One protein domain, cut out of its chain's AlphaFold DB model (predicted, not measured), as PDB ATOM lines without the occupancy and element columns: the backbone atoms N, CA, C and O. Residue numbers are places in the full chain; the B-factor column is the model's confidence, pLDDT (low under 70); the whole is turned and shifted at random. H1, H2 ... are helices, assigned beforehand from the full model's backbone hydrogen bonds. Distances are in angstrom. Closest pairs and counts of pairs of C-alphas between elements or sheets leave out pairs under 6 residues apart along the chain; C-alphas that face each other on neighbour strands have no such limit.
ATOM      1  N   GLU A 138      13.717  41.984  39.374       89.75
ATOM      2  CA  GLU A 138      12.322  42.333  39.684       89.75
ATOM      3  C   GLU A 138      11.939  42.023  41.135       89.75
ATOM      4  O   GLU A 138      11.270  42.814  41.796       89.75
ATOM      5  N   ALA A 139      12.374  40.867  41.637       90.31
ATOM      6  CA  ALA A 139      12.067  40.426  42.987       90.31
ATOM      7  C   ALA A 139      12.799  41.280  44.025       90.31
ATOM      8  O   ALA A 139      12.197  41.691  45.013       90.31
ATOM      9  N   ALA A 140      14.073  41.597  43.771       92.25
ATOM     10  CA  ALA A 140      14.852  42.502  44.608       92.25
ATOM     11  C   ALA A 140      14.260  43.920  44.604       92.25
ATOM     12  O   ALA A 140      14.102  44.517  45.667       92.25
ATOM     13  N   TYR A 141      13.855  44.429  43.436       93.50
ATOM     14  CA  TYR A 141      13.224  45.742  43.304       93.50
ATOM     15  C   TYR A 141      11.884  45.805  44.043       93.50
ATOM     16  O   TYR A 141      11.628  46.740  44.799       93.50
ATOM     17  N   SER A 142      11.050  44.772  43.908       91.88
ATOM     18  CA  SER A 142       9.790  44.690  44.650       91.88
ATOM     19  C   SER A 142      10.010  44.579  46.157       91.88
ATOM     20  O   SER A 142       9.245  45.174  46.910       91.88
ATOM     21  N   LEU A 143      11.018  43.823  46.602       92.56
ATOM     22  CA  LEU A 143      11.305  43.611  48.021       92.56
ATOM     23  C   LEU A 143      11.830  44.883  48.696       92.56
ATOM     24  O   LEU A 143      11.316  45.273  49.739       92.56
ATOM     25  N   TYR A 144      12.841  45.519  48.106       94.06
ATOM     26  CA  TYR A 144      13.537  46.649  48.722       94.06
ATOM     27  C   TYR A 144      12.901  48.000  48.394       94.06
ATOM     28  O   TYR A 144      12.903  48.900  49.231       94.06
ATOM     29  N   CYS A 145      12.338  48.158  47.196       93.12
ATOM     30  CA  CYS A 145      11.785  49.435  46.745       93.12
ATOM     31  C   CYS A 145      10.250  49.468  46.768       93.12
ATOM     32  O   CYS A 145       9.676  50.539  46.577       93.12
ATOM     33  N   GLY A 146       9.570  48.330  46.974       92.00
ATOM     34  CA  GLY A 146       8.103  48.251  47.000       92.00
ATOM     35  C   GLY A 146       7.433  48.559  45.654       92.00
ATOM     36  O   GLY A 146       6.253  48.906  45.615       92.00
ATOM     37  N   LYS A 147       8.186  48.479  44.550       89.19
ATOM     38  CA  LYS A 147       7.757  48.872  43.200       89.19
ATOM     39  C   LYS A 147       7.805  47.684  42.241       89.19
ATOM     40  O   LYS A 147       8.622  46.781  42.391       89.19
ATOM     41  N   GLN A 148       6.963  47.722  41.212       85.75
ATOM     42  CA  GLN A 148       7.099  46.835  40.057       85.75
ATOM     43  C   GLN A 148       7.991  47.487  39.004       85.75
ATOM     44  O   GLN A 148       7.881  48.686  38.742       85.75
ATOM     45  N   LEU A 149       8.862  46.689  38.393       78.19
ATOM     46  CA  LEU A 149       9.731  47.150  37.319       78.19
ATOM     47  C   LEU A 149       8.901  47.277  36.030       78.19
ATOM     48  O   LEU A 149       8.436  46.281  35.479       78.19
ATOM     49  N   ALA A 150       8.668  48.504  35.566       68.88
ATOM     50  CA  ALA A 150       8.046  48.748  34.266       68.88
ATOM     51  C   ALA A 150       9.108  48.665  33.153       68.88
ATOM     52  O   ALA A 150      10.238  49.092  33.363       68.88
ATOM     53  N   ASN A 151       8.739  48.177  31.961       64.88
ATOM     54  CA  ASN A 151       9.637  48.015  30.800       64.88
ATOM     55  C   ASN A 151      10.854  47.112  31.069       64.88
ATOM     56  O   ASN A 151      12.004  47.543  30.969       64.88
ATOM     57  N   LEU A 152      10.569  45.845  31.370       60.72
ATOM     58  CA  LEU A 152      11.570  44.792  31.516       60.72
ATOM     59  C   LEU A 152      12.571  44.794  30.351       60.72
ATOM     60  O   LEU A 152      12.169  44.851  29.186       60.72
ATOM     61  N   HIS A 153      13.858  44.676  30.689       67.06
ATOM     62  CA  HIS A 153      14.977  44.466  29.761       67.06
ATOM     63  C   HIS A 153      15.459  45.693  28.968       67.06
ATOM     64  O   HIS A 153      16.175  45.539  27.976       67.06
ATOM     65  N   ALA A 161      17.148  50.624  38.453       93.31
ATOM     66  CA  ALA A 161      16.607  49.736  39.468       93.31
ATOM     67  C   ALA A 161      17.708  49.196  40.388       93.31
ATOM     68  O   ALA A 161      17.532  49.222  41.602       93.31
ATOM     69  N   CYS A 162      18.867  48.800  39.848       94.38
ATOM     70  CA  CYS A 162      20.024  48.406  40.657       94.38
ATOM     71  C   CYS A 162      20.480  49.516  41.616       94.38
ATOM     72  O   CYS A 162      20.731  49.242  42.788       94.38
ATOM     73  N   ALA A 163      20.554  50.768  41.154       95.62
ATOM     74  CA  ALA A 163      20.947  51.897  42.001       95.62
ATOM     75  C   ALA A 163      19.937  52.159  43.137       95.62
ATOM     76  O   ALA A 163      20.325  52.384  44.288       95.62
ATOM     77  N   GLU A 164      18.637  52.093  42.832       96.25
ATOM     78  CA  GLU A 164      17.571  52.209  43.833       96.25
ATOM     79  C   GLU A 164      17.610  51.055  44.848       96.25
ATOM     80  O   GLU A 164      17.459  51.296  46.046       96.25
ATOM     81  N   ILE A 165      17.864  49.825  44.388       96.50
ATOM     82  CA  ILE A 165      18.007  48.646  45.254       96.50
ATOM     83  C   ILE A 165      19.177  48.824  46.210       96.50
ATOM     84  O   ILE A 165      18.978  48.647  47.406       96.50
ATOM     85  N   LEU A 166      20.363  49.203  45.721       97.00
ATOM     86  CA  LEU A 166      21.535  49.394  46.581       97.00
ATOM     87  C   LEU A 166      21.259  50.448  47.661       97.00
ATOM     88  O   LEU A 166      21.552  50.233  48.833       97.00
ATOM     89  N   SER A 167      20.628  51.560  47.278       96.19
ATOM     90  CA  SER A 167      20.264  52.625  48.220       96.19
ATOM     91  C   SER A 167      19.308  52.115  49.306       96.19
ATOM     92  O   SER A 167      19.486  52.408  50.486       96.19
ATOM     93  N   ALA A 168      18.311  51.316  48.920       96.69
ATOM     94  CA  ALA A 168      17.362  50.714  49.849       96.69
ATOM     95  C   ALA A 168      17.990  49.608  50.719       96.69
ATOM     96  O   ALA A 168      17.628  49.481  51.884       96.69
ATOM     97  N   GLN A 169      18.946  48.839  50.193       96.50
ATOM     98  CA  GLN A 169      19.704  47.838  50.950       96.50
ATOM     99  C   GLN A 169      20.571  48.487  52.028       96.50
ATOM    100  O   GLN A 169      20.518  48.050  53.172       96.50
ATOM    101  N   LEU A 170      21.306  49.548  51.683       96.25
ATOM    102  CA  LEU A 170      22.115  50.309  52.639       96.25
ATOM    103  C   LEU A 170      21.257  50.893  53.767       96.25
ATOM    104  O   LEU A 170      21.657  50.846  54.923       96.25
ATOM    105  N   ALA A 171      20.056  51.383  53.448       95.19
ATOM    106  CA  ALA A 171      19.121  51.879  54.456       95.19
ATOM    107  C   ALA A 171      18.508  50.756  55.316       95.19
ATOM    108  O   ALA A 171      18.306  50.936  56.512       95.19
ATOM    109  N   ALA A 172      18.182  49.605  54.718       96.00
ATOM    110  CA  ALA A 172      17.557  48.485  55.424       96.00
ATOM    111  C   ALA A 172      18.532  47.729  56.340       96.00
ATOM    112  O   ALA A 172      18.100  47.163  57.341       96.00
ATOM    113  N   HIS A 173      19.822  47.733  55.999       95.94
ATOM    114  CA  HIS A 173      20.873  46.952  56.654       95.94
ATOM    115  C   HIS A 173      22.023  47.839  57.148       95.94
ATOM    116  O   HIS A 173      23.179  47.433  57.107       95.94
ATOM    117  N   GLU A 174      21.721  49.056  57.609       92.81
ATOM    118  CA  GLU A 174      22.716  50.075  58.001       92.81
ATOM    119  C   GLU A 174      23.721  49.576  59.059       92.81
ATOM    120  O   GLU A 174      24.876  49.991  59.072       92.81
ATOM    121  N   SER A 175      23.307  48.661  59.942       92.38
ATOM    122  CA  SER A 175      24.184  48.069  60.962       92.38
ATOM    123  C   SER A 175      25.061  46.919  60.460       92.38
ATOM    124  O   SER A 175      25.961  46.492  61.180       92.38
ATOM    125  N   GLU A 176      24.769  46.374  59.280       93.94
ATOM    126  CA  GLU A 176      25.403  45.163  58.741       93.94
ATOM    127  C   GLU A 176      26.227  45.448  57.483       93.94
ATOM    128  O   GLU A 176      27.241  44.789  57.254       93.94
ATOM    129  N   LEU A 177      25.812  46.427  56.673       94.38
ATOM    130  CA  LEU A 177      26.505  46.806  55.450       94.38
ATOM    131  C   LEU A 177      27.474  47.967  55.692       94.38
ATOM    132  O   LEU A 177      27.104  48.963  56.315       94.38
ATOM    133  N   PRO A 178      28.700  47.890  55.146       93.19
ATOM    134  CA  PRO A 178      29.585  49.041  55.120       93.19
ATOM    135  C   PRO A 178      29.028  50.155  54.220       93.19
ATOM    136  O   PRO A 178      28.263  49.910  53.286       93.19
ATOM    137  N   ALA A 179      29.425  51.396  54.502       89.94
ATOM    138  CA  ALA A 179      28.944  52.588  53.795       89.94
ATOM    139  C   ALA A 179      29.945  53.149  52.768       89.94
ATOM    140  O   ALA A 179      29.658  54.151  52.110       89.94
ATOM    141  N   ASP A 180      31.115  52.527  52.627       94.50
ATOM    142  CA  ASP A 180      32.117  52.861  51.619       94.50
ATOM    143  C   ASP A 180      32.217  51.771  50.541       94.50
ATOM    144  O   ASP A 180      31.877  50.607  50.753       94.50
ATOM    145  N   VAL A 181      32.649  52.180  49.348       93.81
ATOM    146  CA  VAL A 181      32.650  51.319  48.158       93.81
ATOM    147  C   VAL A 181      33.661  50.179  48.273       93.81
ATOM    148  O   VAL A 181      33.371  49.088  47.787       93.81
ATOM    149  N   ASP A 182      34.805  50.400  48.921       90.81
ATOM    150  CA  ASP A 182      35.864  49.392  49.030       90.81
ATOM    151  C   ASP A 182      35.422  48.254  49.958       90.81
ATOM    152  O   ASP A 182      35.458  47.086  49.572       90.81
ATOM    153  N   ALA A 183      34.884  48.577  51.133       90.00
ATOM    154  CA  ALA A 183      34.359  47.574  52.051       90.00
ATOM    155  C   ALA A 183      33.091  46.886  51.510       90.00
ATOM    156  O   ALA A 183      32.890  45.693  51.740       90.00
ATOM    157  N   LEU A 184      32.237  47.590  50.749       92.75
ATOM    158  CA  LEU A 184      31.113  46.952  50.044       92.75
ATOM    159  C   LEU A 184      31.591  45.991  48.953       92.75
ATOM    160  O   LEU A 184      30.988  44.934  48.763       92.75
ATOM    161  N   HIS A 185      32.660  46.342  48.238       89.12
ATOM    162  CA  HIS A 185      33.286  45.453  47.269       89.12
ATOM    163  C   HIS A 185      33.825  44.192  47.952       89.12
ATOM    164  O   HIS A 185      33.470  43.091  47.531       89.12
ATOM    165  N   GLU A 186      34.575  44.337  49.047       85.44
ATOM    166  CA  GLU A 186      35.059  43.207  49.850       85.44
ATOM    167  C   GLU A 186      33.908  42.335  50.374       85.44
ATOM    168  O   GLU A 186      33.992  41.110  50.322       85.44
ATOM    169  N   PHE A 187      32.797  42.947  50.801       88.12
ATOM    170  CA  PHE A 187      31.590  42.234  51.229       88.12
ATOM    171  C   PHE A 187      30.953  41.406  50.099       88.12
ATOM    172  O   PHE A 187      30.364  40.353  50.347       88.12
ATOM    173  N   CYS A 188      31.052  41.868  48.850       87.38
ATOM    174  CA  CYS A 188      30.526  41.154  47.685       87.38
ATOM    175  C   CYS A 188      31.440  40.015  47.213       87.38
ATOM    176  O   CYS A 188      30.962  39.100  46.536       87.38
ATOM    177  N   CYS A 189      32.729  40.066  47.550       82.12
ATOM    178  CA  CYS A 189      33.695  39.041  47.186       82.12
ATOM    179  C   CYS A 189      33.507  37.773  48.021       82.12
ATOM    180  O   CYS A 189      33.328  37.803  49.241       82.12
TER     181      CYS A 189
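This is residues 138 to 153 and 161 to 189 of the 260 residues of the protein "DNA polymerase III, epsilon subunit" of Dehalogenimonas lykanthroporepellens (strain ATCC BAA-1523 / JCM 15061 / BL-DC-9) (UniProt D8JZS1). A short helix, H1, packs slantwise on the longest helix, H2, and a third helix, H3, is set off from both at the far end of a link. The printed part has 45 residues with three named helices, H1, H2 and H3 in chain order, and no named strand: the class is all helix. The whole is loose, with a radius of gyration of the C-alphas of 11.8 A, and elongated, spanning 32 by 20 by 13 A.

Find C-alpha 138 at (12.322, 42.333, 39.684); from there H1 runs over residues 138 to 145, 10.0 A. H2, residues 161 to 172, covers 16.0 A. H3, residues 181 to 188, covers 10.4 A and ends at C-alpha 188 at (30.526, 41.154, 47.685).

Look at Tyr 144 and Ala 168: their C-alphas, 5.7 A apart, are the closest of H1 and H2, which touch. These helices run the same way at a steep tilt of 44 degrees. H3 is apart from H1 and from H2. In H1, H2 and H3 every O i to N i+4 pair is within hydrogen-bond range.

The C-alphas farthest apart, of Asn 151 and Ser 175, are 33.5 A apart. Residues 154 to 160 are not printed; C-alphas 153 and 161 stand 11.2 A apart across this cut. The link from H2 to H3 is short, with 8 residues. Residues 150 to 153 have pLDDT under 70.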